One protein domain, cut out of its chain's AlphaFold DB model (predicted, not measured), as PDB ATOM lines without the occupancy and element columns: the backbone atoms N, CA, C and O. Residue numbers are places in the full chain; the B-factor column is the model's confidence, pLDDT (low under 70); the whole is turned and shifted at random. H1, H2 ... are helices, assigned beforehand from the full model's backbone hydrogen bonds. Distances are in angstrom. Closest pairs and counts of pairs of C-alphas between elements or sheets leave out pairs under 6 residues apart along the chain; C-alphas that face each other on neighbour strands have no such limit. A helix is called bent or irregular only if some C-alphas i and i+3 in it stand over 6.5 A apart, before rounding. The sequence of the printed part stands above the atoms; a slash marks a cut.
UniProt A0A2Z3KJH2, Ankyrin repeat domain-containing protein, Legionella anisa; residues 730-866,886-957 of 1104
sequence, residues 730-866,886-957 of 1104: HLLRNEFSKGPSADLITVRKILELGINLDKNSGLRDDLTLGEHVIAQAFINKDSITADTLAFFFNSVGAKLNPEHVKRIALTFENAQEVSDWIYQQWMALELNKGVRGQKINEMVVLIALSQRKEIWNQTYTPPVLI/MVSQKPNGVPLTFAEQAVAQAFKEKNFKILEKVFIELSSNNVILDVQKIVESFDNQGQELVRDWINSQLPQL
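AT A GLANCE: This is residues 730 to 866 and 886 to 957 of the 1104 residues of the protein "Ankyrin repeat domain-containing protein" of Legionella anisa (UniProt A0A2Z3KJH2). This is an elongated body of helices that mostly fold back on one another as hairpins, with the long helix H6 slanting through its middle. H1 to H5 fill one side of H6 and H7 to H12 the other, with H1 and H12 at the two far ends. The printed part has 209 residues with twelve named helices, H1 to H12 in chain order, and no named strand; the class is all helix. It is compact, with a radius of gyration of the C-alphas of 18.6 A, and spans 58 by 33 by 25 A.

IN THESE COORDINATES: Find C-alpha 730 at (14.904, 47.339, 32.586), where H1, residues 730 to 737, begins. Next come H2, 744 to 752; H3, 769 to 779; H4, 786 to 799, 20.4 A long; and H5, 802 to 810. H6, residues 815 to 835, runs 30.3 A from C-alpha 815 at (41.130, 50.798, 33.921). Then read H7, 842 to 849; H8, 853 to 856; H9, 898 to 908; H10, 912 to 924, 18.3 A; and H11, 931 to 936. H12, 940 to 957, covers 25.3 A and ends at (60.029, 62.893, 7.464), with a kink of 31 degrees near residue 951. H4 is irregular, with C-alphas 795 and 798 7.6 A apart; H12 is only just irregular, with C-alphas 952 and 955 6.6 A apart.

HOW THE PARTS SIT: Start at the hub, H6, which touches six helices. Its closest C-alphas to H5, Ala 815 and Ala 809, are 4.2 A apart in a hairpin. With H7 it forms another, closest at C-alphas Tyr 823 and Ala 848, 5.4 A. H3 touches H6 about perpendicular, at 81 degrees, closest at C-alphas Phe 778 and Val 818, 6.9 A. H6 touches H8 at C-alphas Asp 820 and Ile 855, 5.8 A. Farther out, H1 touches H3 at C-alphas Phe 736 and Gln 776, 6.7 A, and H2 touches H4 at Arg 748 and Thr 788, 7.2 A. Farther along the chain, H9 and H10 are a hairpin, their closest C-alphas, those of Ala 906 and Leu 915, 5.9 A apart, as are H11 and H12, with the closest C-alphas those of Val 935 and Gln 943, at 5.2 A. Every O i to N i+4 pair is within hydrogen-bond range in H1, H2, H3, H5, H7, H9, H10 and H11, against 8 of 10 in H4, 16 of 17 in H6 and 10 of 14 in H12; H8 is too short for such a pair.

THE WHOLE: The two farthest C-alphas, His 730 and Ser 952, are 59.0 A apart. Residues 867 to 885 are not printed, and C-alphas 866 and 886 are 12.2 A apart across the cut. The link from H2 to H3 is long. Mean pLDDT of the printed part is 79.0; 37 residues are under 70, among them 862 to 866 and 886 to 894.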
ATOM      1  N   HIS A 730      14.746  48.048  31.317       81.06
ATOM      2  CA  HIS A 730      14.904  47.339  32.586       81.06
ATOM      3  C   HIS A 730      15.592  45.978  32.406       81.06
ATOM      4  O   HIS A 730      16.507  45.652  33.157       81.06
ATOM      5  N   LEU A 731      15.196  45.200  31.397       83.12
ATOM      6  CA  LEU A 731      15.822  43.930  31.028       83.12
ATOM      7  C   LEU A 731      17.289  44.137  30.671       83.12
ATOM      8  O   LEU A 731      18.138  43.414  31.176       83.12
ATOM      9  N   LEU A 732      17.593  45.167  29.880       83.94
ATOM     10  CA  LEU A 732      18.962  45.520  29.526       83.94
ATOM     11  C   LEU A 732      19.797  45.855  30.771       83.94
ATOM     12  O   LEU A 732      20.889  45.320  30.946       83.94
ATOM     13  N   ARG A 733      19.255  46.669  31.687       83.56
ATOM     14  CA  ARG A 733      19.891  46.988  32.975       83.56
ATOM     15  C   ARG A 733      20.093  45.747  33.849       83.56
ATOM     16  O   ARG A 733      21.129  45.621  34.494       83.56
ATOM     17  N   ASN A 734      19.122  44.837  33.871       83.94
ATOM     18  CA  ASN A 734      19.217  43.578  34.601       83.94
ATOM     19  C   ASN A 734      20.311  42.680  34.008       83.94
ATOM     20  O   ASN A 734      21.127  42.159  34.762       83.94
ATOM     21  N   GLU A 735      20.388  42.547  32.681       86.88
ATOM     22  CA  GLU A 735      21.486  41.828  32.027       86.88
ATOM     23  C   GLU A 735      22.841  42.456  32.364       86.88
ATOM     24  O   GLU A 735      23.738  41.743  32.798       86.88
ATOM     25  N   PHE A 736      22.975  43.783  32.287       86.62
ATOM     26  CA  PHE A 736      24.214  44.471  32.675       86.62
ATOM     27  C   PHE A 736      24.589  44.234  34.144       86.62
ATOM     28  O   PHE A 736      25.756  44.010  34.457       86.62
ATOM     29  N   SER A 737      23.609  44.185  35.052       84.19
ATOM     30  CA  SER A 737      23.862  43.905  36.473       84.19
ATOM     31  C   SER A 737      24.390  42.490  36.751       84.19
ATOM     32  O   SER A 737      24.985  42.260  37.802       84.19
ATOM     33  N   LYS A 738      24.217  41.542  35.817       86.19
ATOM     34  CA  LYS A 738      24.773  40.182  35.923       86.19
ATOM     35  C   LYS A 738      26.265  40.119  35.590       86.19
ATOM     36  O   LYS A 738      26.872  39.064  35.786       86.19
ATOM     37  N   GLY A 739      26.853  41.199  35.065       85.38
ATOM     38  CA  GLY A 739      28.269  41.262  34.708       85.38
ATOM     39  C   GLY A 739      28.679  40.078  33.817       85.38
ATOM     40  O   GLY A 739      28.082  39.895  32.757       85.38
ATOM     41  N   PRO A 740      29.645  39.223  34.206       84.00
ATOM     42  CA  PRO A 740      30.106  38.095  33.381       84.00
ATOM     43  C   PRO A 740      29.030  37.073  32.992       84.00
ATOM     44  O   PRO A 740      29.233  36.295  32.071       84.00
ATOM     45  N   SER A 741      27.896  37.036  33.697       86.06
ATOM     46  CA  SER A 741      26.791  36.106  33.418       86.06
ATOM     47  C   SER A 741      25.672  36.710  32.561       86.06
ATOM     48  O   SER A 741      24.598  36.116  32.463       86.06
ATOM     49  N   ALA A 742      25.879  37.895  31.979       87.75
ATOM     50  CA  ALA A 742      24.902  38.524  31.093       87.75
ATOM     51  C   ALA A 742      24.713  37.719  29.797       87.75
ATOM     52  O   ALA A 742      25.686  37.302  29.166       87.75
ATOM     53  N   ASP A 743      23.468  37.561  29.346       88.19
ATOM     54  CA  ASP A 743      23.191  36.936  28.053       88.19
ATOM     55  C   ASP A 743      23.345  37.956  26.914       88.19
ATOM     56  O   ASP A 743      22.438  38.736  26.605       88.19
ATOM     57  N   LEU A 744      24.502  37.926  26.249       87.19
ATOM     58  CA  LEU A 744      24.816  38.834  25.143       87.19
ATOM     59  C   LEU A 744      23.893  38.667  23.930       87.19
ATOM     60  O   LEU A 744      23.716  39.624  23.174       87.19
ATOM     61  N   ILE A 745      23.287  37.490  23.735       86.19
ATOM     62  CA  ILE A 745      22.309  37.269  22.661       86.19
ATOM     63  C   ILE A 745      21.032  38.037  22.987       86.19
ATOM     64  O   ILE A 745      20.457  38.684  22.112       86.19
ATOM     65  N   THR A 746      20.604  38.003  24.248       85.31
ATOM     66  CA  THR A 746      19.470  38.797  24.728       85.31
ATOM     67  C   THR A 746      19.771  40.292  24.640       85.31
ATOM     68  O   THR A 746      18.959  41.025  24.078       85.31
ATOM     69  N   VAL A 747      20.957  40.745  25.066       87.62
ATOM     70  CA  VAL A 747      21.398  42.145  24.892       87.62
ATOM     71  C   VAL A 747      21.337  42.556  23.419       87.62
ATOM     72  O   VAL A 747      20.750  43.584  23.093       87.62
ATOM     73  N   ARG A 748      21.867  41.735  22.505       88.75
ATOM     74  CA  ARG A 748      21.822  41.999  21.061       88.75
ATOM     75  C   ARG A 748      20.392  42.099  20.527       88.75
ATOM     76  O   ARG A 748      20.079  43.086  19.869       88.75
ATOM     77  N   LYS A 749      19.521  41.133  20.836       86.75
ATOM     78  CA  LYS A 749      18.107  41.152  20.416       86.75
ATOM     79  C   LYS A 749      17.396  42.414  20.897       86.75
ATOM     80  O   LYS A 749      16.635  43.020  20.155       86.75
ATOM     81  N   ILE A 750      17.668  42.823  22.134       86.12
ATOM     82  CA  ILE A 750      17.127  44.043  22.734       86.12
ATOM     83  C   ILE A 750      17.600  45.289  21.959       86.12
ATOM     84  O   ILE A 750      16.795  46.163  21.647       86.12
ATOM     85  N   LEU A 751      18.882  45.360  21.586       85.81
ATOM     86  CA  LEU A 751      19.434  46.457  20.778       85.81
ATOM     87  C   LEU A 751      18.856  46.504  19.350       85.81
ATOM     88  O   LEU A 751      18.594  47.593  18.840       85.81
ATOM     89  N   GLU A 752      18.605  45.347  18.727       86.19
ATOM     90  CA  GLU A 752      17.982  45.231  17.395       86.19
ATOM     91  C   GLU A 752      16.551  45.805  17.352       86.19
ATOM     92  O   GLU A 752      16.101  46.251  16.297       86.19
ATOM     93  N   LEU A 753      15.862  45.886  18.498       81.69
ATOM     94  CA  LEU A 753      14.536  46.508  18.628       81.69
ATOM     95  C   LEU A 753      14.569  48.053  18.659       81.69
ATOM     96  O   LEU A 753      13.514  48.685  18.709       81.69
ATOM     97  N   GLY A 754      15.752  48.682  18.602       75.94
ATOM     98  CA  GLY A 754      15.893  50.133  18.408       75.94
ATOM     99  C   GLY A 754      15.715  50.968  19.682       75.94
ATOM    100  O   GLY A 754      14.861  51.855  19.752       75.94
ATOM    101  N   ILE A 755      16.537  50.702  20.698       79.75
ATOM    102  CA  ILE A 755      16.488  51.370  22.010       79.75
ATOM    103  C   ILE A 755      17.374  52.618  22.051       79.75
ATOM    104  O   ILE A 755      18.415  52.691  21.401       79.75
ATOM    105  N   ASN A 756      16.979  53.614  22.850       79.00
ATOM    106  CA  ASN A 756      17.796  54.801  23.076       79.00
ATOM    107  C   ASN A 756      18.933  54.517  24.077       79.00
ATOM    108  O   ASN A 756      18.692  54.365  25.275       79.00
ATOM    109  N   LEU A 757      20.172  54.510  23.579       81.44
ATOM    110  CA  LEU A 757      21.381  54.207  24.353       81.44
ATOM    111  C   LEU A 757      21.958  55.387  25.144       81.44
ATOM    112  O   LEU A 757      22.842  55.174  25.969       81.44
ATOM    113  N   ASP A 758      21.443  56.602  24.943       80.31
ATOM    114  CA  ASP A 758      21.949  57.812  25.610       80.31
ATOM    115  C   ASP A 758      21.373  57.987  27.025       80.31
ATOM    116  O   ASP A 758      21.779  58.879  27.769       80.31
ATOM    117  N   LYS A 759      20.397  57.156  27.413       76.56
ATOM    118  CA  LYS A 759      19.847  57.174  28.770       76.56
ATOM    119  C   LYS A 759      20.886  56.673  29.775       76.56
ATOM    120  O   LYS A 759      21.616  55.721  29.495       76.56
ATOM    121  N   ASN A 760      20.904  57.278  30.965       75.19
ATOM    122  CA  ASN A 760      21.659  56.760  32.106       75.19
ATOM    123  C   ASN A 760      21.218  55.310  32.382       75.19
ATOM    124  O   ASN A 760      20.020  55.012  32.385       75.19
ATOM    125  N   SER A 761      22.182  54.411  32.577       69.69
ATOM    126  CA  SER A 761      21.928  52.998  32.875       69.69
ATOM    127  C   SER A 761      21.194  52.789  34.203       69.69
ATOM    128  O   SER A 761      20.560  51.756  34.406       69.69
ATOM    129  N   GLY A 762      21.287  53.757  35.122       62.91
ATOM    130  CA  GLY A 762      20.814  53.666  36.499       62.91
ATOM    131  C   GLY A 762      21.652  52.725  37.371       62.91
ATOM    132  O   GLY A 762      21.289  52.474  38.518       62.91
ATOM    133  N   LEU A 763      22.735  52.145  36.859       69.38
ATOM    134  CA  LEU A 763      23.674  51.353  37.657       69.38
ATOM    135  C   LEU A 763      24.602  52.292  38.447       69.38
ATOM    136  O   LEU A 763      24.594  53.499  38.220       69.38
ATOM    137  N   ARG A 764      25.349  51.764  39.427       62.72
ATOM    138  CA  ARG A 764      26.113  52.572  40.407       62.72
ATOM    139  C   ARG A 764      27.250  53.407  39.798       62.72
ATOM    140  O   ARG A 764      27.867  54.184  40.519       62.72
ATOM    141  N   ASP A 765      27.477  53.274  38.497       65.38
ATOM    142  CA  ASP A 765      28.714  53.677  37.840       65.38
ATOM    143  C   ASP A 765      28.512  54.890  36.907       65.38
ATOM    144  O   ASP A 765      29.383  55.208  36.103       65.38
ATOM    145  N   ASP A 766      27.343  55.549  36.982       75.00
ATOM    146  CA  ASP A 766      26.926  56.748  36.220       75.00
ATOM    147  C   ASP A 766      27.053  56.668  34.684       75.00
ATOM    148  O   ASP A 766      26.807  57.640  33.967       75.00
ATOM    149  N   LEU A 767      27.370  55.491  34.149       85.50
ATOM    150  CA  LEU A 767      27.451  55.238  32.717       85.50
ATOM    151  C   LEU A 767      26.059  55.237  32.065       85.50
ATOM    152  O   LEU A 767      25.058  54.784  32.631       85.50
ATOM    153  N   THR A 768      26.008  55.651  30.806       89.12
ATOM    154  CA  THR A 768      24.875  55.449  29.895       89.12
ATOM    155  C   THR A 768      24.687  53.971  29.540       89.12
ATOM    156  O   THR A 768      25.570  53.134  29.749       89.12
ATOM    157  N   LEU A 769      23.524  53.625  28.979       85.31
ATOM    158  CA  LEU A 769      23.274  52.281  28.453       85.31
ATOM    159  C   LEU A 769      24.254  51.925  27.326       85.31
ATOM    160  O   LEU A 769      24.741  50.801  27.291       85.31
ATOM    161  N   GLY A 770      24.588  52.872  26.442       87.69
ATOM    162  CA  GLY A 770      25.575  52.664  25.377       87.69
ATOM    163  C   GLY A 770      26.988  52.402  25.904       87.69
ATOM    164  O   GLY A 770      27.678  51.518  25.405       87.69
ATOM    165  N   GLU A 771      27.407  53.112  26.950       91.44
ATOM    166  CA  GLU A 771      28.692  52.855  27.614       91.44
ATOM    167  C   GLU A 771      28.713  51.481  28.297       91.44
ATOM    168  O   GLU A 771      29.701  50.757  28.173       91.44
ATOM    169  N   HIS A 772      27.605  51.067  28.923       90.50
ATOM    170  CA  HIS A 772      27.475  49.721  29.485       90.50
ATOM    171  C   HIS A 772      27.514  48.617  28.427       90.50
ATOM    172  O   HIS A 772      28.069  47.560  28.702       90.50
ATOM    173  N   VAL A 773      26.994  48.839  27.214       91.25
ATOM    174  CA  VAL A 773      27.141  47.869  26.111       91.25
ATOM    175  C   VAL A 773      28.624  47.596  25.827       91.25
ATOM    176  O   VAL A 773      29.021  46.441  25.673       91.25
ATOM    177  N   ILE A 774      29.460  48.640  25.803       93.00
ATOM    178  CA  ILE A 774      30.908  48.505  25.578       93.00
ATOM    179  C   ILE A 774      31.608  47.889  26.797       93.00
ATOM    180  O   ILE A 774      32.441  46.997  26.630       93.00
ATOM    181  N   ALA A 775      31.237  48.290  28.015       90.75
ATOM    182  CA  ALA A 775      31.742  47.680  29.247       90.75
ATOM    183  C   ALA A 775      31.434  46.171  29.297       90.75
ATOM    184  O   ALA A 775      32.302  45.354  29.595       90.75
ATOM    185  N   GLN A 776      30.214  45.787  28.916       90.38
ATOM    186  CA  GLN A 776      29.755  44.403  28.870       90.38
ATOM    187  C   GLN A 776      30.487  43.579  27.801       90.38
ATOM    188  O   GLN A 776      30.771  42.396  28.021       90.38
ATOM    189  N   ALA A 777      30.831  44.209  26.672       91.19
ATOM    190  CA  ALA A 777      31.680  43.615  25.645       91.19
ATOM    191  C   ALA A 777      33.080  43.295  26.188       91.19
ATOM    192  O   ALA A 777      33.593  42.211  25.927       91.19
ATOM    193  N   PHE A 778      33.671  44.202  26.977       91.88
ATOM    194  CA  PHE A 778      34.968  43.976  27.622       91.88
ATOM    195  C   PHE A 778      34.899  42.866  28.678       91.88
ATOM    196  O   PHE A 778      35.753  41.982  28.694       91.88
ATOM    197  N   ILE A 779      33.860  42.864  29.522       90.56
ATOM    198  CA  ILE A 779      33.639  41.821  30.540       90.56
ATOM    199  C   ILE A 779      33.594  40.421  29.904       90.56
ATOM    200  O   ILE A 779      34.066  39.458  30.500       90.56
ATOM    201  N   ASN A 780      33.052  40.309  28.688       89.31
ATOM    202  CA  ASN A 780      32.915  39.052  27.950       89.31
ATOM    203  C   ASN A 780      33.896  38.930  26.778       89.31
ATOM    204  O   ASN A 780      33.619  38.217  25.814       89.31
ATOM    205  N   LYS A 781      35.040  39.618  26.834       86.81
ATOM    206  CA  LYS A 781      36.004  39.673  25.723       86.81
ATOM    207  C   LYS A 781      36.470  38.301  25.217       86.81
ATOM    208  O   LYS A 781      36.766  38.178  24.034       86.81
ATOM    209  N   ASP A 782      36.489  37.284  26.081       84.44
ATOM    210  CA  ASP A 782      36.933  35.926  25.740       84.44
ATOM    211  C   ASP A 782      35.812  35.032  25.169       84.44
ATOM    212  O   ASP A 782      36.091  33.982  24.591       84.44
ATOM    213  N   SER A 783      34.542  35.424  25.327       84.94
ATOM    214  CA  SER A 783      33.360  34.629  24.947       84.94
ATOM    215  C   SER A 783      32.472  35.292  23.886       84.94
ATOM    216  O   SER A 783      31.657  34.615  23.254       84.94
ATOM    217  N   ILE A 784      32.613  36.603  23.663       87.00
ATOM    218  CA  ILE A 784      31.831  37.358  22.681       87.00
ATOM    219  C   ILE A 784      32.222  36.986  21.243       87.00
ATOM    220  O   ILE A 784      33.398  36.928  20.884       87.00
ATOM    221  N   THR A 785      31.231  36.756  20.375       86.31
ATOM    222  CA  THR A 785      31.498  36.500  18.952       86.31
ATOM    223  C   THR A 785      31.911  37.784  18.237       86.31
ATOM    224  O   THR A 785      31.400  38.863  18.541       86.31
ATOM    225  N   ALA A 786      32.781  37.675  17.230       81.06
ATOM    226  CA  ALA A 786      33.262  38.846  16.497       81.06
ATOM    227  C   ALA A 786      32.136  39.635  15.799       81.06
ATOM    228  O   ALA A 786      32.189  40.861  15.733       81.06
ATOM    229  N   ASP A 787      31.084  38.945  15.345       83.88
ATOM    230  CA  ASP A 787      29.878  39.572  14.792       83.88
ATOM    231  C   ASP A 787      29.115  40.396  15.847       83.88
ATOM    232  O   ASP A 787      28.758  41.547  15.604       83.88
ATOM    233  N   THR A 788      28.930  39.850  17.056       85.94
ATOM    234  CA  THR A 788      28.246  40.558  18.154       85.94
ATOM    235  C   THR A 788      29.071  41.743  18.653       85.94
ATOM    236  O   THR A 788      28.528  42.822  18.880       85.94
ATOM    237  N   LEU A 789      30.390  41.574  18.759       87.94
ATOM    238  CA  LEU A 789      31.319  42.643  19.118       87.94
ATOM    239  C   LEU A 789      31.264  43.791  18.098       87.94
ATOM    240  O   LEU A 789      31.115  44.954  18.477       87.94
ATOM    241  N   ALA A 790      31.307  43.466  16.802       84.12
ATOM    242  CA  ALA A 790      31.162  44.449  15.735       84.12
ATOM    243  C   ALA A 790      29.804  45.163  15.805       84.12
ATOM    244  O   ALA A 790      29.741  46.381  15.652       84.12
ATOM    245  N   PHE A 791      28.719  44.432  16.073       87.94
ATOM    246  CA  PHE A 791      27.383  45.007  16.220       87.94
ATOM    247  C   PHE A 791      27.298  45.998  17.394       87.94
ATOM    248  O   PHE A 791      26.762  47.095  17.227       87.94
ATOM    249  N   PHE A 792      27.876  45.670  18.554       90.69
ATOM    250  CA  PHE A 792      27.902  46.558  19.725       90.69
ATOM    251  C   PHE A 792      28.670  47.852  19.442       90.69
ATOM    252  O   PHE A 792      28.138  48.948  19.636       90.69
ATOM    253  N   PHE A 793      29.882  47.742  18.896       88.38
ATOM    254  CA  PHE A 793      30.680  48.908  18.522       88.38
ATOM    255  C   PHE A 793      30.052  49.715  17.383       88.38
ATOM    256  O   PHE A 793      30.177  50.930  17.381       88.38
ATOM    257  N   ASN A 794      29.330  49.104  16.443       85.31
ATOM    258  CA  ASN A 794      28.603  49.853  15.412       85.31
ATOM    259  C   ASN A 794      27.379  50.585  15.980       85.31
ATOM    260  O   ASN A 794      27.082  51.698  15.550       85.31
ATOM    261  N   SER A 795      26.700  49.990  16.964       84.31
ATOM    262  CA  SER A 795      25.530  50.585  17.621       84.31
ATOM    263  C   SER A 795      25.897  51.810  18.470       84.31
ATOM    264  O   SER A 795      25.118  52.757  18.556       84.31
ATOM    265  N   VAL A 796      27.092  51.814  19.075       84.06
ATOM    266  CA  VAL A 796      27.565  52.883  19.980       84.06
ATOM    267  C   VAL A 796      28.583  53.822  19.313       84.06
ATOM    268  O   VAL A 796      28.648  55.009  19.630       84.06
ATOM    269  N   GLY A 797      29.379  53.317  18.372       70.12
ATOM    270  CA  GLY A 797      30.666  53.884  17.955       70.12
ATOM    271  C   GLY A 797      30.618  55.269  17.320       70.12
ATOM    272  O   GLY A 797      31.577  56.018  17.460       70.12
ATOM    273  N   ALA A 798      29.504  55.667  16.697       71.50
ATOM    274  CA  ALA A 798      29.336  57.038  16.201       71.50
ATOM    275  C   ALA A 798      29.336  58.089  17.331       71.50
ATOM    276  O   ALA A 798      29.588  59.265  17.077       71.50
ATOM    277  N   LYS A 799      29.047  57.667  18.567       76.50
ATOM    278  CA  LYS A 799      28.982  58.518  19.760       76.50
ATOM    279  C   LYS A 799      30.144  58.282  20.731       76.50
ATOM    280  O   LYS A 799      30.211  58.964  21.748       76.50
ATOM    281  N   LEU A 800      31.040  57.327  20.465       85.50
ATOM    282  CA  LEU A 800      32.174  57.019  21.343       85.50
ATOM    283  C   LEU A 800      33.280  58.082  21.187       85.50
ATOM    284  O   LEU A 800      33.583  58.510  20.077       85.50
ATOM    285  N   ASN A 801      33.872  58.529  22.298       88.19
ATOM    286  CA  ASN A 801      34.962  59.515  22.334       88.19
ATOM    287  C   ASN A 801      35.923  59.216  23.513       88.19
ATOM    288  O   ASN A 801      35.593  58.362  24.342       88.19
ATOM    289  N   PRO A 802      37.083  59.899  23.629       88.12
ATOM    290  CA  PRO A 802      38.052  59.616  24.691       88.12
ATOM    291  C   PRO A 802      37.509  59.743  26.120       88.12
ATOM    292  O   PRO A 802      37.862  58.937  26.978       88.12
ATOM    293  N   GLU A 803      36.607  60.695  26.380       88.25
ATOM    294  CA  GLU A 803      35.978  60.847  27.698       88.25
ATOM    295  C   GLU A 803      35.037  59.678  28.017       88.25
ATOM    296  O   GLU A 803      34.987  59.224  29.157       88.25
ATOM    297  N   HIS A 804      34.333  59.137  27.019       89.94
ATOM    298  CA  HIS A 804      33.478  57.956  27.188       89.94
ATOM    299  C   HIS A 804      34.321  56.715  27.501       89.94
ATOM    300  O   HIS A 804      34.014  55.984  28.440       89.94
ATOM    301  N   VAL A 805      35.424  56.507  26.768       90.06
ATOM    302  CA  VAL A 805      36.363  55.398  27.025       90.06
ATOM    303  C   VAL A 805      36.970  55.517  28.421       90.06
ATOM    304  O   VAL A 805      37.030  54.528  29.145       90.06
ATOM    305  N   LYS A 806      37.350  56.731  28.836       90.12
ATOM    306  CA  LYS A 806      37.857  57.007  30.183       90.12
ATOM    307  C   LYS A 806      36.819  56.698  31.263       90.12
ATOM    308  O   LYS A 806      37.166  56.052  32.245       90.12
ATOM    309  N   ARG A 807      35.560  57.120  31.092       90.31
ATOM    310  CA  ARG A 807      34.483  56.798  32.044       90.31
ATOM    311  C   ARG A 807      34.263  55.297  32.167       90.31
ATOM    312  O   ARG A 807      34.227  54.809  33.287       90.31
ATOM    313  N   ILE A 808      34.195  54.574  31.046       91.12
ATOM    314  CA  ILE A 808      34.081  53.106  31.047       91.12
ATOM    315  C   ILE A 808      35.284  52.482  31.757       91.12
ATOM    316  O   ILE A 808      35.115  51.624  32.608       91.12
ATOM    317  N   ALA A 809      36.502  52.916  31.443       90.44
ATOM    318  CA  ALA A 809      37.713  52.388  32.058       90.44
ATOM    319  C   ALA A 809      37.724  52.565  33.586       90.44
ATOM    320  O   ALA A 809      38.085  51.637  34.304       90.44
ATOM    321  N   LEU A 810      37.292  53.726  34.092       90.56
ATOM    322  CA  LEU A 810      37.277  54.037  35.526       90.56
ATOM    323  C   LEU A 810      36.349  53.136  36.358       90.56
ATOM    324  O   LEU A 810      36.499  53.106  37.577       90.56
ATOM    325  N   THR A 811      35.431  52.386  35.738       88.75
ATOM    326  CA  THR A 811      34.573  51.426  36.453       88.75
ATOM    327  C   THR A 811      35.268  50.089  36.739       88.75
ATOM    328  O   THR A 811      34.687  49.229  37.395       88.75
ATOM    329  N   PHE A 812      36.499  49.885  36.257       88.38
ATOM    330  CA  PHE A 812      37.266  48.649  36.425       88.38
ATOM    331  C   PHE A 812      38.574  48.901  37.186       88.38
ATOM    332  O   PHE A 812      39.239  49.913  36.978       88.38
ATOM    333  N   GLU A 813      39.006  47.933  38.003       86.50
ATOM    334  CA  GLU A 813      40.305  47.992  38.701       86.50
ATOM    335  C   GLU A 813      41.478  48.111  37.711       86.50
ATOM    336  O   GLU A 813      42.410  48.889  37.919       86.50
ATOM    337  N   ASN A 814      41.380  47.421  36.569       89.00
ATOM    338  CA  ASN A 814      42.354  47.476  35.480       89.00
ATOM    339  C   ASN A 814      41.956  48.508  34.412       89.00
ATOM    340  O   ASN A 814      41.967  48.200  33.218       89.00
ATOM    341  N   ALA A 815      41.607  49.733  34.817       88.19
ATOM    342  CA  ALA A 815      41.130  50.798  33.921       88.19
ATOM    343  C   ALA A 815      41.975  50.946  32.644       88.19
ATOM    344  O   ALA A 815      41.481  51.119  31.531       88.19
ATOM    345  N   GLN A 816      43.281  50.815  32.808       86.94
ATOM    346  CA  GLN A 816      44.234  50.964  31.737       86.94
ATOM    347  C   GLN A 816      44.184  49.821  30.699       86.94
ATOM    348  O   GLN A 816      44.295  50.083  29.503       86.94
ATOM    349  N   GLU A 817      43.972  48.576  31.133       89.38
ATOM    350  CA  GLU A 817      43.771  47.418  30.248       89.38
ATOM    351  C   GLU A 817      42.456  47.550  29.467       89.38
ATOM    352  O   GLU A 817      42.400  47.266  28.272       89.38
ATOM    353  N   VAL A 818      41.405  48.030  30.141       90.31
ATOM    354  CA  VAL A 818      40.080  48.247  29.547       90.31
ATOM    355  C   VAL A 818      40.157  49.306  28.455       90.31
ATOM    356  O   VAL A 818      39.696  49.083  27.337       90.31
ATOM    357  N   SER A 819      40.784  50.442  28.761       90.69
ATOM    358  CA  SER A 819      40.989  51.523  27.802       90.69
ATOM    359  C   SER A 819      41.760  51.040  26.575       90.69
ATOM    360  O   SER A 819      41.339  51.306  25.450       90.69
ATOM    361  N   ASP A 820      42.868  50.319  26.777       88.88
ATOM    362  CA  ASP A 820      43.670  49.767  25.683       88.88
ATOM    363  C   ASP A 820      42.835  48.844  24.796       88.88
ATOM    364  O   ASP A 820      42.803  49.023  23.580       88.88
ATOM    365  N   TRP A 821      42.107  47.903  25.401       91.06
ATOM    366  CA  TRP A 821      41.266  46.964  24.667       91.06
ATOM    367  C   TRP A 821      40.180  47.679  23.856       91.06
ATOM    368  O   TRP A 821      39.978  47.355  22.686       91.06
ATOM    369  N   ILE A 822      39.510  48.687  24.430       91.50
ATOM    370  CA  ILE A 822      38.470  49.447  23.722       91.50
ATOM    371  C   ILE A 822      39.064  50.154  22.502       91.50
ATOM    372  O   ILE A 822      38.505  50.042  21.410       91.50
ATOM    373  N   TYR A 823      40.201  50.843  22.650       90.38
ATOM    374  CA  TYR A 823      40.856  51.512  21.523       90.38
ATOM    375  C   TYR A 823      41.330  50.526  20.453       90.38
ATOM    376  O   TYR A 823      41.170  50.811  19.267       90.38
ATOM    377  N   GLN A 824      41.838  49.354  20.845       87.38
ATOM    378  CA  GLN A 824      42.225  48.295  19.909       87.38
ATOM    379  C   GLN A 824      41.037  47.791  19.093       87.38
ATOM    380  O   GLN A 824      41.117  47.753  17.868       87.38
ATOM    381  N   GLN A 825      39.928  47.434  19.746       88.69
ATOM    382  CA  GLN A 825      38.744  46.931  19.046       88.69
ATOM    383  C   GLN A 825      38.115  48.011  18.164       88.69
ATOM    384  O   GLN A 825      37.731  47.741  17.023       88.69
ATOM    385  N   TRP A 826      38.073  49.253  18.650       89.19
ATOM    386  CA  TRP A 826      37.552  50.382  17.890       89.19
ATOM    387  C   TRP A 826      38.380  50.644  16.625       89.19
ATOM    388  O   TRP A 826      37.821  50.759  15.534       89.19
ATOM    389  N   MET A 827      39.711  50.644  16.753       86.81
ATOM    390  CA  MET A 827      40.641  50.790  15.634       86.81
ATOM    391  C   MET A 827      40.585  49.591  14.676       86.81
ATOM    392  O   MET A 827      40.589  49.786  13.463       86.81
ATOM    393  N   ALA A 828      40.477  48.360  15.188       85.69
ATOM    394  CA  ALA A 828      40.380  47.143  14.377       85.69
ATOM    395  C   ALA A 828      39.144  47.145  13.486       85.69
ATOM    396  O   ALA A 828      39.236  46.876  12.288       85.69
ATOM    397  N   LEU A 829      37.988  47.480  14.059       85.75
ATOM    398  CA  LEU A 829      36.728  47.555  13.328       85.75
ATOM    399  C   LEU A 829      36.751  48.665  12.277       85.75
ATOM    400  O   LEU A 829      36.247  48.463  11.171       85.75
ATOM    401  N   GLU A 830      37.367  49.806  12.588       86.25
ATOM    402  CA  GLU A 830      37.467  50.925  11.656       86.25
ATOM    403  C   GLU A 830      38.435  50.636  10.497       86.25
ATOM    404  O   GLU A 830      38.090  50.854   9.337       86.25
ATOM    405  N   LEU A 831      39.606  50.051  10.765       83.19
ATOM    406  CA  LEU A 831      40.539  49.625   9.715       83.19
ATOM    407  C   LEU A 831      39.949  48.507   8.842       83.19
ATOM    408  O   LEU A 831      40.159  48.494   7.627       83.19
ATOM    409  N   ASN A 832      39.141  47.614   9.423       81.06
ATOM    410  CA  ASN A 832      38.468  46.549   8.680       81.06
ATOM    411  C   ASN A 832      37.461  47.089   7.645       81.06
ATOM    412  O   ASN A 832      37.276  46.474   6.592       81.06
ATOM    413  N   LYS A 833      36.852  48.265   7.878       79.56
ATOM    414  CA  LYS A 833      36.040  48.963   6.859       79.56
ATOM    415  C   LYS A 833      36.879  49.291   5.621       79.56
ATOM    416  O   LYS A 833      36.464  48.985   4.504       79.56
ATOM    417  N   GLY A 834      38.090  49.809   5.821       73.44
ATOM    418  CA  GLY A 834      39.055  50.101   4.757       73.44
ATOM    419  C   GLY A 834      39.462  48.891   3.923       73.44
ATOM    420  O   GLY A 834      39.549  48.959   2.688       73.44
ATOM    421  N   VAL A 835      39.659  47.754   4.596       72.56
ATOM    422  CA  VAL A 835      39.962  46.484   3.926       72.56
ATOM    423  C   VAL A 835      38.785  46.029   3.057       72.56
ATOM    424  O   VAL A 835      38.993  45.598   1.927       72.56
ATOM    425  N   ARG A 836      37.547  46.250   3.515       70.06
ATOM    426  CA  ARG A 836      36.306  46.006   2.753       70.06
ATOM    427  C   ARG A 836      36.003  47.056   1.673       70.06
ATOM    428  O   ARG A 836      34.947  46.992   1.048       70.06
ATOM    429  N   GLY A 837      36.887  48.033   1.458       68.75
ATOM    430  CA  GLY A 837      36.696  49.103   0.472       68.75
ATOM    431  C   GLY A 837      35.713  50.197   0.902       68.75
ATOM    432  O   GLY A 837      35.279  50.989   0.070       68.75
ATOM    433  N   GLN A 838      35.357  50.253   2.184       75.81
ATOM    434  CA  GLN A 838      34.549  51.323   2.762       75.81
ATOM    435  C   GLN A 838      35.450  52.465   3.254       75.81
ATOM    436  O   GLN A 838      36.604  52.246   3.618       75.81
ATOM    437  N   LYS A 839      34.913  53.690   3.283       77.31
ATOM    438  CA  LYS A 839      35.632  54.867   3.785       77.31
ATOM    439  C   LYS A 839      35.849  54.766   5.298       77.31
ATOM    440  O   LYS A 839      34.906  54.470   6.031       77.31
ATOM    441  N   ILE A 840      37.064  55.067   5.741       79.75
ATOM    442  CA  ILE A 840      37.481  55.030   7.147       79.75
ATOM    443  C   ILE A 840      37.215  56.373   7.820       79.75
ATOM    444  O   ILE A 840      37.389  57.442   7.229       79.75
ATOM    445  N   ASN A 841      36.819  56.324   9.086       83.31
ATOM    446  CA  ASN A 841      36.805  57.468   9.976       83.31
ATOM    447  C   ASN A 841      38.224  57.770  10.485       83.31
ATOM    448  O   ASN A 841      38.709  57.172  11.447       83.31
ATOM    449  N   GLU A 842      38.871  58.742   9.843       79.00
ATOM    450  CA  GLU A 842      40.241  59.178  10.138       79.00
ATOM    451  C   GLU A 842      40.435  59.578  11.608       79.00
ATOM    452  O   GLU A 842      41.495  59.340  12.185       79.00
ATOM    453  N   MET A 843      39.408  60.166  12.237       81.06
ATOM    454  CA  MET A 843      39.496  60.600  13.632       81.06
ATOM    455  C   MET A 843      39.634  59.420  14.590       81.06
ATOM    456  O   MET A 843      40.382  59.530  15.551       81.06
ATOM    457  N   VAL A 844      38.970  58.293  14.326       82.25
ATOM    458  CA  VAL A 844      39.057  57.098  15.184       82.25
ATOM    459  C   VAL A 844      40.478  56.541  15.180       82.25
ATOM    460  O   VAL A 844      41.037  56.263  16.239       82.25
ATOM    461  N   VAL A 845      41.083  56.442  13.992       81.06
ATOM    462  CA  VAL A 845      42.459  55.956  13.822       81.06
ATOM    463  C   VAL A 845      43.446  56.884  14.531       81.06
ATOM    464  O   VAL A 845      44.303  56.414  15.272       81.06
ATOM    465  N   LEU A 846      43.298  58.201  14.368       79.56
ATOM    466  CA  LEU A 846      44.165  59.179  15.030       79.56
ATOM    467  C   LEU A 846      44.000  59.174  16.554       79.56
ATOM    468  O   LEU A 846      44.998  59.213  17.270       79.56
ATOM    469  N   ILE A 847      42.763  59.092  17.054       82.44
ATOM    470  CA  ILE A 847      42.486  59.011  18.491       82.44
ATOM    471  C   ILE A 847      43.168  57.777  19.080       82.44
ATOM    472  O   ILE A 847      43.871  57.922  20.076       82.44
ATOM    473  N   ALA A 848      43.023  56.603  18.458       82.31
ATOM    474  CA  ALA A 848      43.633  55.363  18.936       82.31
ATOM    475  C   ALA A 848      45.172  55.387  18.870       82.31
ATOM    476  O   ALA A 848      45.830  54.917  19.796       82.31
ATOM    477  N   LEU A 849      45.753  55.968  17.815       79.44
ATOM    478  CA  LEU A 849      47.209  56.090  17.670       79.44
ATOM    479  C   LEU A 849      47.828  57.059  18.681       79.44
ATOM    480  O   LEU A 849      48.907  56.774  19.185       79.44
ATOM    481  N   SER A 850      47.124  58.139  19.034       78.75
ATOM    482  CA  SER A 850      47.561  59.097  20.068       78.75
ATOM    483  C   SER A 850      47.538  58.542  21.499       78.75
ATOM    484  O   SER A 850      47.877  59.245  22.450       78.75
ATOM    485  N   GLN A 851      47.086  57.297  21.672       83.50
ATOM    486  CA  GLN A 851      47.165  56.596  22.948       83.50
ATOM    487  C   GLN A 851      48.536  55.917  23.092       83.50
ATOM    488  O   GLN A 851      49.536  56.323  22.505       83.50
ATOM    489  N   ARG A 852      48.619  54.873  23.914       80.00
ATOM    490  CA  ARG A 852      49.888  54.218  24.228       80.00
ATOM    491  C   ARG A 852      50.377  53.324  23.098       80.00
ATOM    492  O   ARG A 852      49.589  52.640  22.447       80.00
ATOM    493  N   LYS A 853      51.699  53.259  22.930       75.88
ATOM    494  CA  LYS A 853      52.351  52.460  21.882       75.88
ATOM    495  C   LYS A 853      52.004  50.977  21.909       75.88
ATOM    496  O   LYS A 853      51.988  50.320  20.873       75.88
ATOM    497  N   GLU A 854      51.704  50.445  23.086       78.56
ATOM    498  CA  GLU A 854      51.317  49.054  23.289       78.56
ATOM    499  C   GLU A 854      49.985  48.711  22.604       78.56
ATOM    500  O   GLU A 854      49.758  47.544  22.302       78.56
ATOM    501  N   ILE A 855      49.130  49.701  22.318       78.88
ATOM    502  CA  ILE A 855      47.849  49.521  21.615       78.88
ATOM    503  C   ILE A 855      48.102  49.218  20.140       78.88
ATOM    504  O   ILE A 855      47.565  48.251  19.605       78.88
ATOM    505  N   TRP A 856      48.941  50.019  19.483       79.19
ATOM    506  CA  TRP A 856      49.087  50.000  18.028       79.19
ATOM    507  C   TRP A 856      50.318  49.237  17.508       79.19
ATOM    508  O   TRP A 856      50.412  48.972  16.309       79.19
ATOM    509  N   ASN A 857      51.233  48.817  18.388       78.69
ATOM    510  CA  ASN A 857      52.294  47.851  18.059       78.69
ATOM    511  C   ASN A 857      51.810  46.400  18.028       78.69
ATOM    512  O   ASN A 857      52.554  45.505  17.628       78.69
ATOM    513  N   GLN A 858      50.581  46.144  18.470       81.56
ATOM    514  CA  GLN A 858      50.020  44.805  18.422       81.56
ATOM    515  C   GLN A 858      49.675  44.402  16.998       81.56
ATOM    516  O   GLN A 858      49.382  45.229  16.131       81.56
ATOM    517  N   THR A 859      49.714  43.096  16.777       82.69
ATOM    518  CA  THR A 859      49.302  42.471  15.532       82.69
ATOM    519  C   THR A 859      47.855  42.839  15.216       82.69
ATOM    520  O   THR A 859      46.953  42.551  16.000       82.69
ATOM    521  N   TYR A 860      47.629  43.436  14.050       81.06
ATOM    522  CA  TYR A 860      46.302  43.647  13.501       81.06
ATOM    523  C   TYR A 860      45.707  42.294  13.118       81.06
ATOM    524  O   TYR A 860      46.161  41.618  12.190       81.06
ATOM    525  N   THR A 861      44.670  41.896  13.845       71.88
ATOM    526  CA  THR A 861      43.832  40.754  13.503       71.88
ATOM    527  C   THR A 861      42.472  41.275  13.038       71.88
ATOM    528  O   THR A 861      41.766  41.945  13.794       71.88
ATOM    529  N   PRO A 862      42.081  41.020  11.779       66.88
ATOM    530  CA  PRO A 862      40.804  41.489  11.274       66.88
ATOM    531  C   PRO A 862      39.670  40.759  12.007       66.88
ATOM    532  O   PRO A 862      39.670  39.527  12.050       66.88
ATOM    533  N   PRO A 863      38.677  41.486  12.550       64.25
ATOM    534  CA  PRO A 863      37.593  40.880  13.321       64.25
ATOM    535  C   PRO A 863      36.661  40.006  12.465       64.25
ATOM    536  O   PRO A 863      35.940  39.171  12.996       64.25
ATOM    537  N   VAL A 864      36.670  40.150  11.137       59.84
ATOM    538  CA  VAL A 864      35.914  39.277  10.228       59.84
ATOM    539  C   VAL A 864      36.796  38.910   9.044       59.84
ATOM    540  O   VAL A 864      37.264  39.801   8.331       59.84
ATOM    541  N   LEU A 865      36.994  37.610   8.831       52.34
ATOM    542  CA  LEU A 865      37.713  37.071   7.681       52.34
ATOM    543  C   LEU A 865      36.877  37.278   6.414       52.34
ATOM    544  O   LEU A 865      35.688  36.968   6.388       52.34
ATOM    545  N   ILE A 866      37.498  37.819   5.370       46.31
ATOM    546  CA  ILE A 866      36.939  37.756   4.022       46.31
ATOM    547  C   ILE A 866      37.256  36.340   3.534       46.31
ATOM    548  O   ILE A 866      38.430  36.012   3.384       46.31
ATOM    549  N   MET A 886      44.551  45.900  -3.711       52.72
ATOM    550  CA  MET A 886      44.125  45.174  -2.514       52.72
ATOM    551  C   MET A 886      45.312  45.082  -1.550       52.72
ATOM    552  O   MET A 886      46.385  44.635  -1.941       52.72
ATOM    553  N   VAL A 887      45.107  45.504  -0.300       57.19
ATOM    554  CA  VAL A 887      46.077  45.314   0.787       57.19
ATOM    555  C   VAL A 887      45.855  43.911   1.352       57.19
ATOM    556  O   VAL A 887      44.806  43.645   1.943       57.19
ATOM    557  N   SER A 888      46.807  43.006   1.135       59.38
ATOM    558  CA  SER A 888      46.852  41.681   1.751       59.38
ATOM    559  C   SER A 888      46.958  41.818   3.268       59.38
ATOM    560  O   SER A 888      47.826  42.520   3.783       59.38
ATOM    561  N   GLN A 889      46.090  41.114   4.000       57.81
ATOM    562  CA  GLN A 889      46.087  41.112   5.469       57.81
ATOM    563  C   GLN A 889      47.255  40.299   6.066       57.81
ATOM    564  O   GLN A 889      47.540  40.406   7.260       57.81
ATOM    565  N   LYS A 890      47.918  39.462   5.251       59.28
ATOM    566  CA  LYS A 890      49.046  38.602   5.641       59.28
ATOM    567  C   LYS A 890      50.081  38.529   4.510       59.28
ATOM    568  O   LYS A 890      50.156  37.502   3.828       59.28
ATOM    569  N   PRO A 891      50.878  39.584   4.285       55.91
ATOM    570  CA  PRO A 891      52.006  39.508   3.361       55.91
ATOM    571  C   PRO A 891      52.932  38.349   3.747       55.91
ATOM    572  O   PRO A 891      53.419  38.285   4.874       55.91
ATOM    573  N   ASN A 892      53.098  37.374   2.847       57.53
ATOM    574  CA  ASN A 892      53.938  36.184   3.048       57.53
ATOM    575  C   ASN A 892      53.659  35.385   4.346       57.53
ATOM    576  O   ASN A 892      54.522  34.656   4.832       57.53
ATOM    577  N   GLY A 893      52.451  35.499   4.915       60.97
ATOM    578  CA  GLY A 893      52.057  34.830   6.162       60.97
ATOM    579  C   GLY A 893      52.358  35.599   7.456       60.97
ATOM    580  O   GLY A 893      51.953  35.134   8.523       60.97
ATOM    581  N   VAL A 894      52.993  36.777   7.394       68.44
ATOM    582  CA  VAL A 894      53.287  37.612   8.570       68.44
ATOM    583  C   VAL A 894      52.225  38.716   8.704       68.44
ATOM    584  O   VAL A 894      52.058  39.518   7.788       68.44
ATOM    585  N   PRO A 895      51.479  38.790   9.818       74.50
ATOM    586  CA  PRO A 895      50.413  39.776   9.983       74.50
ATOM    587  C   PRO A 895      50.969  41.170  10.301       74.50
ATOM    588  O   PRO A 895      51.904  41.293  11.095       74.50
ATOM    589  N   LEU A 896      50.391  42.213   9.697       82.88
ATOM    590  CA  LEU A 896      50.736  43.613   9.975       82.88
ATOM    591  C   LEU A 896      50.398  43.991  11.425       82.88
ATOM    592  O   LEU A 896      49.501  43.408  12.026       82.88
ATOM    593  N   THR A 897      51.104  44.960  12.005       85.75
ATOM    594  CA  THR A 897      50.665  45.643  13.230       85.75
ATOM    595  C   THR A 897      49.533  46.621  12.915       85.75
ATOM    596  O   THR A 897      49.309  46.984  11.761       85.75
ATOM    597  N   PHE A 898      48.813  47.084  13.933       82.50
ATOM    598  CA  PHE A 898      47.819  48.154  13.794       82.50
ATOM    599  C   PHE A 898      48.405  49.422  13.148       82.50
ATOM    600  O   PHE A 898      47.778  50.017  12.271       82.50
ATOM    601  N   ALA A 899      49.626  49.797  13.534       80.31
ATOM    602  CA  ALA A 899      50.386  50.882  12.925       80.31
ATOM    603  C   ALA A 899      50.702  50.632  11.443       80.31
ATOM    604  O   ALA A 899      50.404  51.472  10.595       80.31
ATOM    605  N   GLU A 900      51.263  49.467  11.116       83.25
ATOM    606  CA  GLU A 900      51.604  49.094   9.738       83.25
ATOM    607  C   GLU A 900      50.354  49.030   8.844       83.25
ATOM    608  O   GLU A 900      50.368  49.518   7.714       83.25
ATOM    609  N   GLN A 901      49.245  48.501   9.370       84.62
ATOM    610  CA  GLN A 901      47.959  48.446   8.679       84.62
ATOM    611  C   GLN A 901      47.382  49.848   8.434       84.62
ATOM    612  O   GLN A 901      46.850  50.108   7.354       84.62
ATOM    613  N   ALA A 902      47.493  50.763   9.404       82.25
ATOM    614  CA  ALA A 902      47.066  52.150   9.237       82.25
ATOM    615  C   ALA A 902      47.885  52.871   8.151       82.25
ATOM    616  O   ALA A 902      47.310  53.581   7.324       82.25
ATOM    617  N   VAL A 903      49.204  52.641   8.099       79.62
ATOM    618  CA  VAL A 903      50.094  53.175   7.052       79.62
ATOM    619  C   VAL A 903      49.726  52.617   5.675       79.62
ATOM    620  O   VAL A 903      49.534  53.391   4.734       79.62
ATOM    621  N   ALA A 904      49.564  51.296   5.558       79.62
ATOM    622  CA  ALA A 904      49.162  50.651   4.308       79.62
ATOM    623  C   ALA A 904      47.819  51.207   3.799       79.62
ATOM    624  O   ALA A 904      47.654  51.550   2.627       79.62
ATOM    625  N   GLN A 905      46.854  51.381   4.695       79.31
ATOM    626  CA  GLN A 905      45.536  51.871   4.327       79.31
ATOM    627  C   GLN A 905      45.526  53.361   3.952       79.31
ATOM    628  O   GLN A 905      44.894  53.743   2.966       79.31
ATOM    629  N   ALA A 906      46.270  54.206   4.667       75.75
ATOM    630  CA  ALA A 906      46.407  55.617   4.319       75.75
ATOM    631  C   ALA A 906      47.097  55.809   2.955       75.75
ATOM    632  O   ALA A 906      46.713  56.696   2.187       75.75
ATOM    633  N   PHE A 907      48.053  54.939   2.606       74.06
ATOM    634  CA  PHE A 907      48.658  54.914   1.274       74.06
ATOM    635  C   PHE A 907      47.649  54.511   0.191       74.06
ATOM    636  O   PHE A 907      47.530  55.201  -0.825       74.06
ATOM    637  N   LYS A 908      46.866  53.447   0.427       74.75
ATOM    638  CA  LYS A 908      45.786  53.002  -0.473       74.75
ATOM    639  C   LYS A 908      44.797  54.134  -0.786       74.75
ATOM    640  O   LYS A 908      44.364  54.273  -1.927       74.75
ATOM    641  N   GLU A 909      44.472  54.963   0.203       71.81
ATOM    642  CA  GLU A 909      43.552  56.101   0.066       71.81
ATOM    643  C   GLU A 909      44.209  57.390  -0.463       71.81
ATOM    644  O   GLU A 909      43.516  58.387  -0.665       71.81
ATOM    645  N   LYS A 910      45.531  57.395  -0.711       70.50
ATOM    646  CA  LYS A 910      46.335  58.597  -1.031       70.50
ATOM    647  C   LYS A 910      46.181  59.715   0.010       70.50
ATOM    648  O   LYS A 910      46.235  60.903  -0.316       70.50
ATOM    649  N   ASN A 911      45.990  59.342   1.273       69.44
ATOM    650  CA  ASN A 911      45.762  60.276   2.366       69.44
ATOM    651  C   ASN A 911      47.083  60.654   3.049       69.44
ATOM    652  O   ASN A 911      47.429  60.168   4.128       69.44
ATOM    653  N   PHE A 912      47.829  61.552   2.400       66.31
ATOM    654  CA  PHE A 912      49.145  62.002   2.868       66.31
ATOM    655  C   PHE A 912      49.103  62.679   4.249       66.31
ATOM    656  O   PHE A 912      50.087  62.634   4.980       66.31
ATOM    657  N   LYS A 913      47.951  63.237   4.644       65.38
ATOM    658  CA  LYS A 913      47.758  63.887   5.946       65.38
ATOM    659  C   LYS A 913      47.664  62.882   7.096       65.38
ATOM    660  O   LYS A 913      48.188  63.146   8.176       65.38
ATOM    661  N   ILE A 914      47.008  61.737   6.882       69.50
ATOM    662  CA  ILE A 914      47.012  60.638   7.857       69.50
ATOM    663  C   ILE A 914      48.407  60.025   7.932       69.50
ATOM    664  O   ILE A 914      48.904  59.836   9.034       69.50
ATOM    665  N   LEU A 915      49.062  59.780   6.790       70.81
ATOM    666  CA  LEU A 915      50.426  59.235   6.741       70.81
ATOM    667  C   LEU A 915      51.419  60.066   7.560       70.81
ATOM    668  O   LEU A 915      52.135  59.504   8.381       70.81
ATOM    669  N   GLU A 916      51.425  61.390   7.386       69.50
ATOM    670  CA  GLU A 916      52.293  62.299   8.147       69.50
ATOM    671  C   GLU A 916      52.029  62.203   9.658       69.50
ATOM    672  O   GLU A 916      52.959  62.053  10.446       69.50
ATOM    673  N   LYS A 917      50.756  62.216  10.074       69.19
ATOM    674  CA  LYS A 917      50.378  62.152  11.495       69.19
ATOM    675  C   LYS A 917      50.668  60.802  12.139       69.19
ATOM    676  O   LYS A 917      51.177  60.765  13.254       69.19
ATOM    677  N   VAL A 918      50.368  59.711  11.437       71.25
ATOM    678  CA  VAL A 918      50.721  58.353  11.861       71.25
ATOM    679  C   VAL A 918      52.235  58.287  12.043       71.25
ATOM    680  O   VAL A 918      52.707  57.869  13.090       71.25
ATOM    681  N   PHE A 919      53.008  58.786  11.078       70.94
ATOM    682  CA  PHE A 919      54.463  58.750  11.145       70.94
ATOM    683  C   PHE A 919      55.050  59.559  12.312       70.94
ATOM    684  O   PHE A 919      55.980  59.090  12.974       70.94
ATOM    685  N   ILE A 920      54.491  60.739  12.603       68.62
ATOM    686  CA  ILE A 920      54.861  61.551  13.773       68.62
ATOM    687  C   ILE A 920      54.651  60.758  15.069       68.62
ATOM    688  O   ILE A 920      55.541  60.726  15.924       68.62
ATOM    689  N   GLU A 921      53.504  60.094  15.206       70.06
ATOM    690  CA  GLU A 921      53.151  59.332  16.406       70.06
ATOM    691  C   GLU A 921      54.057  58.102  16.590       70.06
ATOM    692  O   GLU A 921      54.591  57.862  17.677       70.06
ATOM    693  N   LEU A 922      54.326  57.369  15.505       70.50
ATOM    694  CA  LEU A 922      55.215  56.203  15.509       70.50
ATOM    695  C   LEU A 922      56.658  56.578  15.854       70.50
ATOM    696  O   LEU A 922      57.301  55.916  16.673       70.50
ATOM    697  N   SER A 923      57.149  57.671  15.272       66.12
ATOM    698  CA  SER A 923      58.515  58.141  15.496       66.12
ATOM    699  C   SER A 923      58.714  58.680  16.912       66.12
ATOM    700  O   SER A 923      59.748  58.424  17.523       66.12
ATOM    701  N   SER A 924      57.719  59.376  17.473       65.12
ATOM    702  CA  SER A 924      57.759  59.873  18.862       65.12
ATOM    703  C   SER A 924      57.844  58.735  19.889       65.12
ATOM    704  O   SER A 924      58.366  58.920  20.987       65.12
ATOM    705  N   ASN A 925      57.398  57.537  19.508       67.00
ATOM    706  CA  ASN A 925      57.435  56.328  20.324       67.00
ATOM    707  C   ASN A 925      58.588  55.367  19.955       67.00
ATOM    708  O   ASN A 925      58.625  54.244  20.466       67.00
ATOM    709  N   ASN A 926      59.542  55.799  19.112       66.56
ATOM    710  CA  ASN A 926      60.677  55.009  18.608       66.56
ATOM    711  C   ASN A 926      60.274  53.691  17.926       66.56
ATOM    712  O   ASN A 926      60.967  52.679  18.057       66.56
ATOM    713  N   VAL A 927      59.153  53.676  17.205       67.12
ATOM    714  CA  VAL A 927      58.725  52.475  16.487       67.12
ATOM    715  C   VAL A 927      59.285  52.460  15.080       67.12
ATOM    716  O   VAL A 927      59.069  53.369  14.283       67.12
ATOM    717  N   ILE A 928      60.005  51.382  14.788       67.19
ATOM    718  CA  ILE A 928      60.571  51.103  13.476       67.19
ATOM    719  C   ILE A 928      59.505  50.364  12.671       67.19
ATOM    720  O   ILE A 928      59.096  49.265  13.041       67.19
ATOM    721  N   LEU A 929      59.047  50.980  11.583       70.75
ATOM    722  CA  LEU A 929      58.151  50.337  10.627       70.75
ATOM    723  C   LEU A 929      58.925  49.339   9.768       70.75
ATOM    724  O   LEU A 929      59.960  49.683   9.193       70.75
ATOM    725  N   ASP A 930      58.386  48.132   9.607       76.44
ATOM    726  CA  ASP A 930      58.892  47.192   8.614       76.44
ATOM    727  C   ASP A 930      58.357  47.577   7.227       76.44
ATOM    728  O   ASP A 930      57.285  47.164   6.777       76.44
ATOM    729  N   VAL A 931      59.123  48.436   6.554       73.94
ATOM    730  CA  VAL A 931      58.841  48.919   5.197       73.94
ATOM    731  C   VAL A 931      58.652  47.763   4.223       73.94
ATOM    732  O   VAL A 931      57.773  47.825   3.365       73.94
ATOM    733  N   GLN A 932      59.449  46.703   4.357       76.94
ATOM    734  CA  GLN A 932      59.379  45.559   3.464       76.94
ATOM    735  C   GLN A 932      58.052  44.820   3.661       76.94
ATOM    736  O   GLN A 932      57.373  44.523   2.683       76.94
ATOM    737  N   LYS A 933      57.621  44.637   4.909       80.44
ATOM    738  CA  LYS A 933      56.336  44.024   5.254       80.44
ATOM    739  C   LYS A 933      55.128  44.848   4.791       80.44
ATOM    740  O   LYS A 933      54.154  44.286   4.293       80.44
ATOM    741  N   ILE A 934      55.194  46.180   4.896       79.19
ATOM    742  CA  ILE A 934      54.159  47.078   4.358       79.19
ATOM    743  C   ILE A 934      54.115  46.977   2.833       79.19
ATOM    744  O   ILE A 934      53.034  46.831   2.272       79.19
ATOM    745  N   VAL A 935      55.264  47.019   2.152       78.50
ATOM    746  CA  VAL A 935      55.344  46.897   0.689       78.50
ATOM    747  C   VAL A 935      54.777  45.557   0.232       78.50
ATOM    748  O   VAL A 935      53.910  45.532  -0.635       78.50
ATOM    749  N   GLU A 936      55.187  44.455   0.858       80.12
ATOM    750  CA  GLU A 936      54.709  43.100   0.554       80.12
ATOM    751  C   GLU A 936      53.194  42.932   0.744       80.12
ATOM    752  O   GLU A 936      52.616  41.989   0.205       80.12
ATOM    753  N   SER A 937      52.530  43.841   1.475       77.56
ATOM    754  CA  SER A 937      51.069  43.842   1.609       77.56
ATOM    755  C   SER A 937      50.339  44.319   0.347       77.56
ATOM    756  O   SER A 937      49.133  44.124   0.249       77.56
ATOM    757  N   PHE A 938      51.030  44.891  -0.641       75.19
ATOM    758  CA  PHE A 938      50.443  45.338  -1.907       75.19
ATOM    759  C   PHE A 938      50.741  44.370  -3.061       75.19
ATOM    760  O   PHE A 938      51.685  43.577  -3.022       75.19
ATOM    761  N   ASP A 939      49.936  44.461  -4.121       73.62
ATOM    762  CA  ASP A 939      50.176  43.758  -5.382       73.62
ATOM    763  C   ASP A 939      51.456  44.248  -6.090       73.62
ATOM    764  O   ASP A 939      51.984  45.316  -5.787       73.62
ATOM    765  N   ASN A 940      51.970  43.479  -7.057       69.31
ATOM    766  CA  ASN A 940      53.255  43.763  -7.723       69.31
ATOM    767  C   ASN A 940      53.366  45.196  -8.285       69.31
ATOM    768  O   ASN A 940      54.450  45.767  -8.291       69.31
ATOM    769  N   GLN A 941      52.254  45.782  -8.742       66.56
ATOM    770  CA  GLN A 941      52.216  47.151  -9.261       66.56
ATOM    771  C   GLN A 941      52.191  48.201  -8.133       66.56
ATOM    772  O   GLN A 941      52.801  49.262  -8.263       66.56
ATOM    773  N   GLY A 942      51.513  47.919  -7.016       68.88
ATOM    774  CA  GLY A 942      51.529  48.754  -5.818       68.88
ATOM    775  C   GLY A 942      52.863  48.713  -5.070       68.88
ATOM    776  O   GLY A 942      53.260  49.727  -4.501       68.88
ATOM    777  N   GLN A 943      53.594  47.596  -5.123       78.38
ATOM    778  CA  GLN A 943      54.882  47.438  -4.440       78.38
ATOM    779  C   GLN A 943      55.936  48.456  -4.883       78.38
ATOM    780  O   GLN A 943      56.632  49.010  -4.034       78.38
ATOM    781  N   GLU A 944      56.063  48.717  -6.187       73.12
ATOM    782  CA  GLU A 944      56.993  49.731  -6.709       73.12
ATOM    783  C   GLU A 944      56.596  51.138  -6.247       73.12
ATOM    784  O   GLU A 944      57.431  51.871  -5.729       73.12
ATOM    785  N   LEU A 945      55.305  51.481  -6.314       72.56
ATOM    786  CA  LEU A 945      54.799  52.796  -5.903       72.56
ATOM    787  C   LEU A 945      54.978  53.064  -4.403       72.56
ATOM    788  O   LEU A 945      55.357  54.170  -4.013       72.56
ATOM    789  N   VAL A 946      54.701  52.066  -3.560       73.69
ATOM    790  CA  VAL A 946      54.902  52.162  -2.106       73.69
ATOM    791  C   VAL A 946      56.393  52.280  -1.803       73.69
ATOM    792  O   VAL A 946      56.787  53.131  -1.011       73.69
ATOM    793  N   ARG A 947      57.235  51.477  -2.464       76.44
ATOM    794  CA  ARG A 947      58.690  51.491  -2.267       76.44
ATOM    795  C   ARG A 947      59.308  52.827  -2.688       76.44
ATOM    796  O   ARG A 947      60.102  53.376  -1.932       76.44
ATOM    797  N   ASP A 948      58.908  53.389  -3.826       73.31
ATOM    798  CA  ASP A 948      59.388  54.692  -4.307       73.31
ATOM    799  C   ASP A 948      58.932  55.845  -3.406       73.31
ATOM    800  O   ASP A 948      59.700  56.768  -3.108       73.31
ATOM    801  N   TRP A 949      57.689  55.790  -2.923       74.38
ATOM    802  CA  TRP A 949      57.187  56.783  -1.981       74.38
ATOM    803  C   TRP A 949      57.920  56.702  -0.641       74.38
ATOM    804  O   TRP A 949      58.403  57.726  -0.158       74.38
ATOM    805  N   ILE A 950      58.075  55.501  -0.072       69.19
ATOM    806  CA  ILE A 950      58.796  55.309   1.189       69.19
ATOM    807  C   ILE A 950      60.253  55.761   1.028       69.19
ATOM    808  O   ILE A 950      60.722  56.575   1.815       69.19
ATOM    809  N   ASN A 951      60.954  55.355  -0.031       70.44
ATOM    810  CA  ASN A 951      62.357  55.731  -0.233       70.44
ATOM    811  C   ASN A 951      62.575  57.237  -0.464       70.44
ATOM    812  O   ASN A 951      63.649  57.747  -0.153       70.44
ATOM    813  N   SER A 952      61.587  57.961  -1.003       71.62
ATOM    814  CA  SER A 952      61.709  59.402  -1.274       71.62
ATOM    815  C   SER A 952      61.222  60.294  -0.129       71.62
ATOM    816  O   SER A 952      61.825  61.337   0.126       71.62
ATOM    817  N   GLN A 953      60.145  59.910   0.563       70.81
ATOM    818  CA  GLN A 953      59.500  60.739   1.588       70.81
ATOM    819  C   GLN A 953      59.940  60.389   3.011       70.81
ATOM    820  O   GLN A 953      60.057  61.292   3.840       70.81
ATOM    821  N   LEU A 954      60.237  59.115   3.301       70.88
ATOM    822  CA  LEU A 954      60.640  58.674   4.640       70.88
ATOM    823  C   LEU A 954      61.902  59.400   5.141       70.88
ATOM    824  O   LEU A 954      61.853  59.930   6.250       70.88
ATOM    825  N   PRO A 955      62.981  59.567   4.341       74.00
ATOM    826  CA  PRO A 955      64.164  60.299   4.798       74.00
ATOM    827  C   PRO A 955      63.881  61.778   5.102       74.00
ATOM    828  O   PRO A 955      64.509  62.359   5.989       74.00
ATOM    829  N   GLN A 956      62.927  62.396   4.390       75.31
ATOM    830  CA  GLN A 956      62.516  63.776   4.662       75.31
ATOM    831  C   GLN A 956      61.744  63.874   5.980       75.31
ATOM    832  O   GLN A 956      62.034  64.759   6.784       75.31
ATOM    833  N   LEU A 957      60.810  62.951   6.226       72.69
ATOM    834  CA  LEU A 957      60.029  62.893   7.464       72.69
ATOM    835  C   LEU A 957      60.906  62.551   8.685       72.69
ATOM    836  O   LEU A 957      60.742  63.153   9.745       72.69
TER     837      LEU A 957